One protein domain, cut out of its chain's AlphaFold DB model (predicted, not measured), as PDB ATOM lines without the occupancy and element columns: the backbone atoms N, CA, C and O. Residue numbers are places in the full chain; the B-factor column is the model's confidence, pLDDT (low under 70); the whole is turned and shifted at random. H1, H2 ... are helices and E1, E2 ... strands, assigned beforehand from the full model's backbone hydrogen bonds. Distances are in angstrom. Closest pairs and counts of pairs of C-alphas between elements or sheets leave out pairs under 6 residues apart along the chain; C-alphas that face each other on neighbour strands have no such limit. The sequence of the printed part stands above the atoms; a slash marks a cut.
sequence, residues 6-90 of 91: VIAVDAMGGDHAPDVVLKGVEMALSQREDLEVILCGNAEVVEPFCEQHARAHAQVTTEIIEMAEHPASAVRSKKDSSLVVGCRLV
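What this domain is: This is residues 6 to 90 of the 91 residues of the protein "Phosphate acyltransferase" of Bacteroides caecimuris (UniProt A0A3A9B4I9). A small sheet of three parallel strands has H1 and H2 side by side over one face and H4 over the other, while H3 lies out beyond one end of this body, making the long axis. The printed part has 85 residues, in the order E1 H1 E2 H2 E3 H3 H4, with strand order E1 E2 E3. The class is mixed, helices and strands; the whole is compact, with a radius of gyration of the C-alphas of 12.7 A and spans of 38 by 24 by 19 A.

Where its parts are: Strand E2 is residues 35 to 41, 19.1 A; E1 is 6 to 10, 13.4 A, from C-alpha 6 at (16.150, 36.784, -20.190); E3 is 56 to 60, 12.4 A. H1 is residues 19 to 31, 18.7 A; H2, 43 to 52, 14.1 A; H3, 71 to 77, 10.1 A; H4, 82 to 89, 10.9 A, to C-alpha 89 at (22.680, 36.627, -27.782).

How they stand to each other: E1 and E2 are parallel, with N 7 and O 36 2.9 A apart; E2 and E3 are parallel, with N 57 and O 37 2.8 A apart. E1, H1, E2 and E2, H2, E3 are strand-helix-strand units, parallel neighbour strands joined through a helix, with right-handed crossovers. H1 lies over E2 at a height over the sheet of 9.9 A. On the same face, H2 lies over E3 at 7.4 A. On the opposite face, completing three layers, H4 has its closest C-alphas to E1 at Gly 86 and Ala 8, 5.6 A. H3 is not on the sheet. Every O i to N i+4 pair is within hydrogen-bond range in H1 and H4, 3 of 6 in H2 and 2 of 3 in H3.

The domain as a whole: The C-alphas farthest apart, of Glu 33 and His 70, are 38.6 A apart. The printed part has no cut, no link is long, and no printed residue is under 70 in pLDDT.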
ATOM      1  N   VAL A   6      16.174  37.504 -18.911       97.00
ATOM      2  CA  VAL A   6      16.150  36.784 -20.190       97.00
ATOM      3  C   VAL A   6      17.290  35.772 -20.233       97.00
ATOM      4  O   VAL A   6      18.451  36.136 -20.035       97.00
ATOM      5  N   ILE A   7      16.977  34.503 -20.501       97.81
ATOM      6  CA  ILE A   7      17.963  33.417 -20.590       97.81
ATOM      7  C   ILE A   7      17.935  32.800 -21.990       97.81
ATOM      8  O   ILE A   7      16.893  32.338 -22.448       97.81
ATOM      9  N   ALA A   8      19.089  32.746 -22.656       98.25
ATOM     10  CA  ALA A   8      19.260  31.943 -23.865       98.25
ATOM     11  C   ALA A   8      19.527  30.476 -23.488       98.25
ATOM     12  O   ALA A   8      20.393  30.198 -22.656       98.25
ATOM     13  N   VAL A   9      18.795  29.545 -24.097       98.38
ATOM     14  CA  VAL A   9      18.890  28.102 -23.834       98.38
ATOM     15  C   VAL A   9      19.130  27.365 -25.148       98.38
ATOM     16  O   VAL A   9      18.361  27.520 -26.091       98.38
ATOM     17  N   ASP A  10      20.184  26.553 -25.203       98.25
ATOM     18  CA  ASP A  10      20.415  25.610 -26.301       98.25
ATOM     19  C   ASP A  10      19.486  24.399 -26.133       98.25
ATOM     20  O   ASP A  10      19.660  23.603 -25.212       98.25
ATOM     21  N   ALA A  11      18.484  24.280 -27.005       98.00
ATOM     22  CA  ALA A  11      17.513  23.189 -26.982       98.00
ATOM     23  C   ALA A  11      18.072  21.876 -27.536       98.00
ATOM     24  O   ALA A  11      17.490  20.824 -27.290       98.00
ATOM     25  N   MET A  12      19.167  21.931 -28.296       96.75
ATOM     26  CA  MET A  12      19.697  20.785 -29.040       96.75
ATOM     27  C   MET A  12      20.828  20.076 -28.287       96.75
ATOM     28  O   MET A  12      21.188  18.952 -28.627       96.75
ATOM     29  N   GLY A  13      21.402  20.729 -27.274       92.19
ATOM     30  CA  GLY A  13      22.538  20.222 -26.513       92.19
ATOM     31  C   GLY A  13      22.150  19.275 -25.373       92.19
ATOM     32  O   GLY A  13      21.417  19.649 -24.459       92.19
ATOM     33  N   GLY A  14      22.726  18.072 -25.375       90.06
ATOM     34  CA  GLY A  14      22.662  17.110 -24.269       90.06
ATOM     35  C   GLY A  14      22.207  15.715 -24.696       90.06
ATOM     36  O   GLY A  14      21.533  15.550 -25.704       90.06
ATOM     37  N   ASP A  15      22.540  14.702 -23.891       92.38
ATOM     38  CA  ASP A  15      22.301  13.285 -24.226       92.38
ATOM     39  C   ASP A  15      20.817  12.926 -24.437       92.38
ATOM     40  O   ASP A  15      20.503  11.945 -25.104       92.38
ATOM     41  N   HIS A  16      19.910  13.708 -23.843       93.62
ATOM     42  CA  HIS A  16      18.455  13.517 -23.912       93.62
ATOM     43  C   HIS A  16      17.736  14.762 -24.456       93.62
ATOM     44  O   HIS A  16      16.548  14.972 -24.189       93.62
ATOM     45  N   ALA A  17      18.470  15.634 -25.149       93.25
ATOM     46  CA  ALA A  17      17.885  16.762 -25.854       93.25
ATOM     47  C   ALA A  17      17.080  16.270 -27.077       93.25
ATOM     48  O   ALA A  17      17.429  15.243 -27.663       93.25
ATOM     49  N   PRO A  18      16.011  16.979 -27.475       96.75
ATOM     50  CA  PRO A  18      15.525  18.235 -26.893       96.75
ATOM     51  C   PRO A  18      14.581  18.066 -25.690       96.75
ATOM     52  O   PRO A  18      14.421  18.995 -24.898       96.75
ATOM     53  N   ASP A  19      13.991  16.885 -25.500       97.31
ATOM     54  CA  ASP A  19      12.848  16.662 -24.603       97.31
ATOM     55  C   ASP A  19      13.082  17.116 -23.154       97.31
ATOM     56  O   ASP A  19      12.249  17.810 -22.561       97.31
ATOM     57  N   VAL A  20      14.226  16.747 -22.563       97.50
ATOM     58  CA  VAL A  20      14.517  17.103 -21.161       97.50
ATOM     59  C   VAL A  20      14.766  18.598 -20.984       97.50
ATOM     60  O   VAL A  20      14.456  19.144 -19.923       97.50
ATOM     61  N   VAL A  21      15.295  19.259 -22.017       98.00
ATOM     62  CA  VAL A  21      15.564  20.699 -22.003       98.00
ATOM     63  C   VAL A  21      14.246  21.458 -22.069       98.00
ATOM     64  O   VAL A  21      13.997  22.303 -21.211       98.00
ATOM     65  N   LEU A  22      13.364  21.098 -23.008       98.31
ATOM     66  CA  LEU A  22      12.041  21.714 -23.147       98.31
ATOM     67  C   LEU A  22      11.216  21.578 -21.864       98.31
ATOM     68  O   LEU A  22      10.679  22.565 -21.363       98.31
ATOM     69  N   LYS A  23      11.200  20.382 -21.264       98.19
ATOM     70  CA  LYS A  23      10.523  20.148 -19.981       98.19
ATOM     71  C   LYS A  23      11.097  21.014 -18.857       98.19
ATOM     72  O   LYS A  23      10.351  21.546 -18.037       98.19
ATOM     73  N   GLY A  24      12.421  21.164 -18.804       98.19
ATOM     74  CA  GLY A  24      13.084  22.035 -17.833       98.19
ATOM     75  C   GLY A  24      12.714  23.508 -18.016       98.19
ATOM     76  O   GLY A  24      12.431  24.197 -17.034       98.19
ATOM     77  N   VAL A  25      12.660  23.977 -19.266       98.31
ATOM     78  CA  VAL A  25      12.243  25.342 -19.616       98.31
ATOM     79  C   VAL A  25      10.790  25.590 -19.214       98.31
ATOM     80  O   VAL A  25      10.511  26.586 -18.552       98.31
ATOM     81  N   GLU A  26       9.877  24.672 -19.532       98.44
ATOM     82  CA  GLU A  26       8.468  24.761 -19.136       98.44
ATOM     83  C   GLU A  26       8.320  24.868 -17.611       98.44
ATOM     84  O   GLU A  26       7.646  25.768 -17.099       98.44
ATOM     85  N   MET A  27       9.016  24.002 -16.866       98.44
ATOM     86  CA  MET A  27       9.023  24.046 -15.406       98.44
ATOM     87  C   MET A  27       9.545  25.387 -14.878       98.44
ATOM     88  O   MET A  27       8.939  25.953 -13.967       98.44
ATOM     89  N   ALA A  28      10.628  25.921 -15.445       98.00
ATOM     90  CA  ALA A  28      11.197  27.197 -15.022       98.00
ATOM     91  C   ALA A  28      10.241  28.369 -15.300       98.00
ATOM     92  O   ALA A  28       9.997  29.186 -14.409       98.00
ATOM     93  N   LEU A  29       9.644  28.410 -16.495       97.81
ATOM     94  CA  LEU A  29       8.646  29.411 -16.868       97.81
ATOM     95  C   LEU A  29       7.426  29.346 -15.939       97.81
ATOM     96  O   LEU A  29       6.919  30.390 -15.536       97.81
ATOM     97  N   SER A  30       6.979  28.152 -15.539       97.19
ATOM     98  CA  SER A  30       5.840  27.999 -14.617       97.19
ATOM     99  C   SER A  30       6.105  28.524 -13.197       97.19
ATOM    100  O   SER A  30       5.168  28.920 -12.510       97.19
ATOM    101  N   GLN A  31       7.366  28.542 -12.750       97.25
ATOM    102  CA  GLN A  31       7.746  28.913 -11.379       97.25
ATOM    103  C   GLN A  31       8.153  30.380 -11.230       97.25
ATOM    104  O   GLN A  31       8.172  30.903 -10.116       97.25
ATOM    105  N   ARG A  32       8.519  31.035 -12.332       96.06
ATOM    106  CA  ARG A  32       9.045  32.399 -12.339       96.06
ATOM    107  C   ARG A  32       8.338  33.231 -13.385       96.06
ATOM    108  O   ARG A  32       8.543  33.010 -14.570       96.06
ATOM    109  N   GLU A  33       7.534  34.195 -12.954       94.88
ATOM    110  CA  GLU A  33       6.843  35.129 -13.854       94.88
ATOM    111  C   GLU A  33       7.790  36.170 -14.471       94.88
ATOM    112  O   GLU A  33       7.501  36.703 -15.536       94.88
ATOM    113  N   ASP A  34       8.935  36.416 -13.830       95.88
ATOM    114  CA  ASP A  34       9.972  37.360 -14.258       95.88
ATOM    115  C   ASP A  34      10.985  36.763 -15.249       95.88
ATOM    116  O   ASP A  34      11.952  37.430 -15.608       95.88
ATOM    117  N   LEU A  35      10.797  35.502 -15.652       97.56
ATOM    118  CA  LEU A  35      11.677  34.791 -16.574       97.56
ATOM    119  C   LEU A  35      11.115  34.808 -17.999       97.56
ATOM    120  O   LEU A  35       9.972  34.400 -18.231       97.56
ATOM    121  N   GLU A  36      11.974  35.168 -18.945       97.94
ATOM    122  CA  GLU A  36      11.798  34.944 -20.376       97.94
ATOM    123  C   GLU A  36      12.922  34.054 -20.912       97.94
ATOM    124  O   GLU A  36      14.062  34.100 -20.440       97.94
ATOM    125  N   VAL A  37      12.605  33.231 -21.908       98.38
ATOM    126  CA  VAL A  37      13.555  32.283 -22.494       98.38
ATOM    127  C   VAL A  37      13.666  32.508 -23.992       98.38
ATOM    128  O   VAL A  37      12.659  32.561 -24.689       98.38
ATOM    129  N   ILE A  38      14.897  32.598 -24.494       98.50
ATOM    130  CA  ILE A  38      15.189  32.503 -25.925       98.50
ATOM    131  C   ILE A  38      15.693  31.089 -26.195       98.50
ATOM    132  O   ILE A  38      16.782  30.713 -25.760       98.50
ATOM    133  N   LEU A  39      14.891  30.294 -26.891       98.56
ATOM    134  CA  LEU A  39      15.154  28.885 -27.131       98.56
ATOM    135  C   LEU A  39      15.835  28.707 -28.493       98.56
ATOM    136  O   LEU A  39      15.230  28.959 -29.533       98.56
ATOM    137  N   CYS A  40      17.106  28.308 -28.483       98.69
ATOM    138  CA  CYS A  40      17.943  28.173 -29.673       98.69
ATOM    139  C   CYS A  40      17.940  26.727 -30.176       98.69
ATOM    140  O   CYS A  40      18.297  25.822 -29.421       98.69
ATOM    141  N   GLY A  41      17.587  26.499 -31.439       98.50
ATOM    142  CA  GLY A  41      17.560  25.152 -32.010       98.50
ATOM    143  C   GLY A  41      16.836  25.057 -33.348       98.50
ATOM    144  O   GLY A  41      16.438  26.066 -33.930       98.50
ATOM    145  N   ASN A  42      16.666  23.831 -33.843       98.31
ATOM    146  CA  ASN A  42      15.961  23.566 -35.097       98.31
ATOM    147  C   ASN A  42      14.505  24.049 -35.021       98.31
ATOM    148  O   ASN A  42      13.840  23.846 -34.004       98.31
ATOM    149  N   ALA A  43      13.988  24.607 -36.120       98.25
ATOM    150  CA  ALA A  43      12.617  25.128 -36.220       98.25
ATOM    151  C   ALA A  43      11.558  24.124 -35.730       98.25
ATOM    152  O   ALA A  43      10.736  24.448 -34.878       98.25
ATOM    153  N   GLU A  44      11.670  22.872 -36.178       97.94
ATOM    154  CA  GLU A  44      10.771  21.762 -35.830       97.94
ATOM    155  C   GLU A  44      10.701  21.442 -34.325       97.94
ATOM    156  O   GLU A  44       9.742  20.819 -33.877       97.94
ATOM    157  N   VAL A  45      11.704  21.870 -33.553       97.38
ATOM    158  CA  VAL A  45      11.775  21.686 -32.100       97.38
ATOM    159  C   VAL A  45      11.317  22.944 -31.372       97.38
ATOM    160  O   VAL A  45      10.491  22.869 -30.463       97.38
ATOM    161  N   VAL A  46      11.869  24.105 -31.737       98.44
ATOM    162  CA  VAL A  46      11.701  25.325 -30.933       98.44
ATOM    163  C   VAL A  46      10.414  26.080 -31.246       98.44
ATOM    164  O   VAL A  46       9.823  26.649 -30.332       98.44
ATOM    165  N   GLU A  47       9.938  26.069 -32.495       98.50
ATOM    166  CA  GLU A  47       8.725  26.804 -32.877       98.50
ATOM    167  C   GLU A  47       7.469  26.238 -32.191       98.50
ATOM    168  O   GLU A  47       6.786  27.019 -31.523       98.50
ATOM    169  N   PRO A  48       7.192  24.912 -32.211       98.56
ATOM    170  CA  PRO A  48       5.990  24.370 -31.572       98.56
ATOM    171  C   PRO A  48       5.955  24.593 -30.057       98.56
ATOM    172  O   PRO A  48       4.879  24.723 -29.472       98.56
ATOM    173  N   PHE A  49       7.125  24.624 -29.411       98.38
ATOM    174  CA  PHE A  49       7.239  24.942 -27.992       98.38
ATOM    175  C   PHE A  49       6.907  26.418 -27.742       98.38
ATOM    176  O   PHE A  49       6.053  26.740 -26.917       98.38
ATOM    177  N   CYS A  50       7.538  27.334 -28.475       98.31
ATOM    178  CA  CYS A  50       7.338  28.770 -28.285       98.31
ATOM    179  C   CYS A  50       5.913  29.235 -28.631       98.31
ATOM    180  O   CYS A  50       5.396  30.132 -27.971       98.31
ATOM    181  N   GLU A  51       5.232  28.586 -29.578       98.31
ATOM    182  CA  GLU A  51       3.809  28.841 -29.860       98.31
ATOM    183  C   GLU A  51       2.895  28.585 -28.647       98.31
ATOM    184  O   GLU A  51       1.860  29.236 -28.497       98.31
ATOM    185  N   GLN A  52       3.279  27.663 -27.759       97.75
ATOM    186  CA  GLN A  52       2.502  27.288 -26.571       97.75
ATOM    187  C   GLN A  52       2.869  28.104 -25.324       97.75
ATOM    188  O   GLN A  52       2.132  28.095 -24.335       97.75
ATOM    189  N   HIS A  53       3.984  28.838 -25.355       97.69
ATOM    190  CA  HIS A  53       4.533  29.526 -24.190       97.69
ATOM    191  C   HIS A  53       4.852  30.991 -24.510       97.69
ATOM    192  O   HIS A  53       5.911  31.308 -25.034       97.69
ATOM    193  N   ALA A  54       3.984  31.915 -24.082       96.50
ATOM    194  CA  ALA A  54       4.095  33.351 -24.389       96.50
ATOM    195  C   ALA A  54       5.403  34.043 -23.935       96.50
ATOM    196  O   ALA A  54       5.701  35.140 -24.396       96.50
ATOM    197  N   ARG A  55       6.158  33.433 -23.009       97.81
ATOM    198  CA  ARG A  55       7.457  33.924 -22.501       97.81
ATOM    199  C   ARG A  55       8.654  33.130 -23.038       97.81
ATOM    200  O   ARG A  55       9.766  33.283 -22.535       97.81
ATOM    201  N   ALA A  56       8.429  32.269 -24.027       98.31
ATOM    202  CA  ALA A  56       9.468  31.574 -24.767       98.31
ATOM    203  C   ALA A  56       9.505  32.102 -26.204       98.31
ATOM    204  O   ALA A  56       8.482  32.165 -26.878       98.31
ATOM    205  N   HIS A  57      10.698  32.429 -26.689       98.44
ATOM    206  CA  HIS A  57      10.917  32.995 -28.016       98.44
ATOM    207  C   HIS A  57      11.852  32.090 -28.811       98.44
ATOM    208  O   HIS A  57      12.944  31.762 -28.344       98.44
ATOM    209  N   ALA A  58      11.436  31.689 -30.009       98.56
ATOM    210  CA  ALA A  58      12.227  30.809 -30.856       98.56
ATOM    211  C   ALA A  58      13.387  31.580 -31.500       98.56
ATOM    212  O   ALA A  58      13.181  32.574 -32.196       98.56
ATOM    213  N   GLN A  59      14.608  31.083 -31.315       98.62
ATOM    214  CA  GLN A  59      15.772  31.457 -32.108       98.62
ATOM    215  C   GLN A  59      16.139  30.265 -32.988       98.62
ATOM    216  O   GLN A  59      16.901  29.382 -32.592       98.62
ATOM    217  N   VAL A  60      15.575  30.236 -34.192       98.62
ATOM    218  CA  VAL A  60      15.832  29.150 -35.137       98.62
ATOM    219  C   VAL A  60      17.297  29.159 -35.565       98.62
ATOM    220  O   VAL A  60      17.861  30.212 -35.876       98.62
ATOM    221  N   THR A  61      17.895  27.972 -35.581       98.44
ATOM    222  CA  THR A  61      19.254  27.696 -36.055       98.44
ATOM    223  C   THR A  61      19.249  26.490 -36.986       98.44
ATOM    224  O   THR A  61      18.383  25.623 -36.860       98.44
ATOM    225  N   THR A  62      20.207  26.410 -37.909       98.12
ATOM    226  CA  THR A  62      20.280  25.313 -38.896       98.12
ATOM    227  C   THR A  62      21.404  24.309 -38.642       98.12
ATOM    228  O   THR A  62      21.460  23.277 -39.311       98.12
ATOM    229  N   GLU A  63      22.282  24.566 -37.670       97.94
ATOM    230  CA  GLU A  63      23.378  23.664 -37.313       97.94
ATOM    231  C   GLU A  63      23.307  23.217 -35.840       97.94
ATOM    232  O   GLU A  63      22.742  23.882 -34.970       97.94
ATOM    233  N   ILE A  64      23.956  22.093 -35.544       96.69
ATOM    234  CA  ILE A  64      24.172  21.566 -34.189       96.69
ATOM    235  C   ILE A  64      25.647  21.170 -34.093       96.69
ATOM    236  O   ILE A  64      26.207  20.676 -35.074       96.69
ATOM    237  N   ILE A  65      26.302  21.422 -32.958       96.12
ATOM    238  CA  ILE A  65      27.648  20.890 -32.690       96.12
ATOM    239  C   ILE A  65      27.487  19.503 -32.067       96.12
ATOM    240  O   ILE A  65      26.983  19.380 -30.956       96.12
ATOM    241  N   GLU A  66      27.924  18.473 -32.785       94.00
ATOM    242  CA  GLU A  66      27.822  17.078 -32.367       94.00
ATOM    243  C   GLU A  66      28.913  16.712 -31.351       94.00
ATOM    244  O   GLU A  66      30.031  17.236 -31.374       94.00
ATOM    245  N   MET A  67      28.625  15.724 -30.502       87.62
ATOM    246  CA  MET A  67      29.514  15.292 -29.410       87.62
ATOM    247  C   MET A  67      30.888  14.786 -29.871       87.62
ATOM    248  O   MET A  67      31.858  14.841 -29.116       87.62
ATOM    249  N   ALA A  68      30.985  14.280 -31.100       91.19
ATOM    250  CA  ALA A  68      32.224  13.733 -31.653       91.19
ATOM    251  C   ALA A  68      33.113  14.789 -32.335       91.19
ATOM    252  O   ALA A  68      34.181  14.456 -32.855       91.19
ATOM    253  N   GLU A  69      32.691  16.055 -32.377       92.25
ATOM    254  CA  GLU A  69      33.430  17.103 -33.072       92.25
ATOM    255  C   GLU A  69      34.527  17.728 -32.209       92.25
ATOM    256  O   GLU A  69      34.396  17.924 -31.002       92.25
ATOM    257  N   HIS A  70      35.629  18.124 -32.852       96.38
ATOM    258  CA  HIS A  70      36.676  18.868 -32.165       96.38
ATOM    259  C   HIS A  70      36.155  20.261 -31.742       96.38
ATOM    260  O   HIS A  70      35.875  21.084 -32.625       96.38
ATOM    261  N   PRO A  71      36.116  20.606 -30.435       93.62
ATOM    262  CA  PRO A  71      35.345  21.750 -29.934       93.62
ATOM    263  C   PRO A  71      35.713  23.086 -30.585       93.62
ATOM    264  O   PRO A  71      34.863  23.820 -31.092       93.62
ATOM    265  N   ALA A  72      37.012  23.393 -30.648       95.56
ATOM    266  CA  ALA A  72      37.486  24.661 -31.197       95.56
ATOM    267  C   ALA A  72      37.282  24.780 -32.715       95.56
ATOM    268  O   ALA A  72      37.277  25.896 -33.234       95.56
ATOM    269  N   SER A  73      37.164  23.651 -33.423       96.31
ATOM    270  CA  SER A  73      36.897  23.643 -34.863       96.31
ATOM    271  C   SER A  73      35.408  23.863 -35.097       96.31
ATOM    272  O   SER A  73      35.048  24.793 -35.812       96.31
ATOM    273  N   ALA A  74      34.560  23.103 -34.400       96.50
ATOM    274  CA  ALA A  74      33.108  23.176 -34.516       96.50
ATOM    275  C   ALA A  74      32.564  24.583 -34.226       96.50
ATOM    276  O   ALA A  74      31.860  25.155 -35.050       96.50
ATOM    277  N   VAL A  75      32.994  25.225 -33.131       96.19
ATOM    278  CA  VAL A  75      32.604  26.614 -32.799       96.19
ATOM    279  C   VAL A  75      33.066  27.628 -33.865       96.19
ATOM    280  O   VAL A  75      32.479  28.704 -34.058       96.19
ATOM    281  N   ARG A  76      34.156  27.328 -34.583       96.06
ATOM    282  CA  ARG A  76      34.659  28.191 -35.660       96.06
ATOM    283  C   ARG A  76      33.917  27.979 -36.970       96.06
ATOM    284  O   ARG A  76      33.663  28.981 -37.628       96.06
ATOM    285  N   SER A  77      33.588  26.746 -37.334       97.19
ATOM    286  CA  SER A  77      32.925  26.432 -38.600       97.19
ATOM    287  C   SER A  77      31.409  26.592 -38.528       97.19
ATOM    288  O   SER A  77      30.843  27.240 -39.401       97.19
ATOM    289  N   LYS A  78      30.767  26.082 -37.471       97.62
ATOM    290  CA  LYS A  78      29.306  26.022 -37.323       97.62
ATOM    291  C   LYS A  78      28.744  27.301 -36.718       97.62
ATOM    292  O   LYS A  78      28.349  27.366 -35.547       97.62
ATOM    293  N   LYS A  79      28.832  28.385 -37.489       97.75
ATOM    294  CA  LYS A  79      28.458  29.732 -37.042       97.75
ATOM    295  C   LYS A  79      26.966  29.907 -36.805       97.75
ATOM    296  O   LYS A  79      26.637  30.884 -36.127       97.75
ATOM    297  N   ASP A  80      26.145  29.014 -37.339       98.06
ATOM    298  CA  ASP A  80      24.699  28.969 -37.171       98.06
ATOM    299  C   ASP A  80      24.273  27.784 -36.292       98.06
ATOM    300  O   ASP A  80      23.158  27.288 -36.400       98.06
ATOM    301  N   SER A  81      25.169  27.294 -35.422       98.19
ATOM    302  CA  SER A  81      24.800  26.273 -34.439       98.19
ATOM    303  C   SER A  81      24.011  26.847 -33.271       98.19
ATOM    304  O   SER A  81      24.309  27.961 -32.828       98.19
ATOM    305  N   SER A  82      23.068  26.067 -32.733       97.94
ATOM    306  CA  SER A  82      22.262  26.424 -31.553       97.94
ATOM    307  C   SER A  82      23.114  27.000 -30.414       97.94
ATOM    308  O   SER A  82      22.843  28.097 -29.923       97.94
ATOM    309  N   LEU A  83      24.223  26.329 -30.083       96.94
ATOM    310  CA  LEU A  83      25.179  26.763 -29.065       96.94
ATOM    311  C   LEU A  83      25.849  28.104 -29.409       96.94
ATOM    312  O   LEU A  83      25.902  29.015 -28.583       96.94
ATOM    313  N   VAL A  84      26.380  28.251 -30.628       97.50
ATOM    314  CA  VAL A  84      27.126  29.458 -31.027       97.50
ATOM    315  C   VAL A  84      26.207  30.669 -31.144       97.50
ATOM    316  O   VAL A  84      26.603  31.769 -30.756       97.50
ATOM    317  N   VAL A  85      25.002  30.485 -31.681       98.19
ATOM    318  CA  VAL A  85      23.989  31.541 -31.763       98.19
ATOM    319  C   VAL A  85      23.538  31.935 -30.360       98.19
ATOM    320  O   VAL A  85      23.590  33.123 -30.045       98.19
ATOM    321  N   GLY A  86      23.230  30.969 -29.488       97.44
ATOM    322  CA  GLY A  86      22.885  31.222 -28.087       97.44
ATOM    323  C   GLY A  86      23.941  32.060 -27.361       97.44
ATOM    324  O   GLY A  86      23.619  33.083 -26.758       97.44
ATOM    325  N   CYS A  87      25.226  31.718 -27.508       96.69
ATOM    326  CA  CYS A  87      26.321  32.505 -26.936       96.69
ATOM    327  C   CYS A  87      26.442  33.929 -27.506       96.69
ATOM    328  O   CYS A  87      26.989  34.792 -26.831       96.69
ATOM    329  N   ARG A  88      25.986  34.206 -28.735       96.62
ATOM    330  CA  ARG A  88      26.029  35.568 -29.311       96.62
ATOM    331  C   ARG A  88      24.915  36.474 -28.802       96.62
ATOM    332  O   ARG A  88      25.070  37.694 -28.880       96.62
ATOM    333  N   LEU A  89      23.809  35.888 -28.345       96.19
ATOM    334  CA  LEU A  89      22.680  36.627 -27.782       96.19
ATOM    335  C   LEU A  89      23.020  37.234 -26.415       96.19
ATOM    336  O   LEU A  89      22.446  38.254 -26.043       96.19
ATOM    337  N   VAL A  90      23.969  36.636 -25.694       91.88
ATOM    338  CA  VAL A  90      24.439  37.093 -24.383       91.88
ATOM    339  C   VAL A  90      25.787  37.809 -24.540       91.88
ATOM    340  O   VAL A  90      26.744  37.244 -25.065       91.88
TER     341      VAL A  90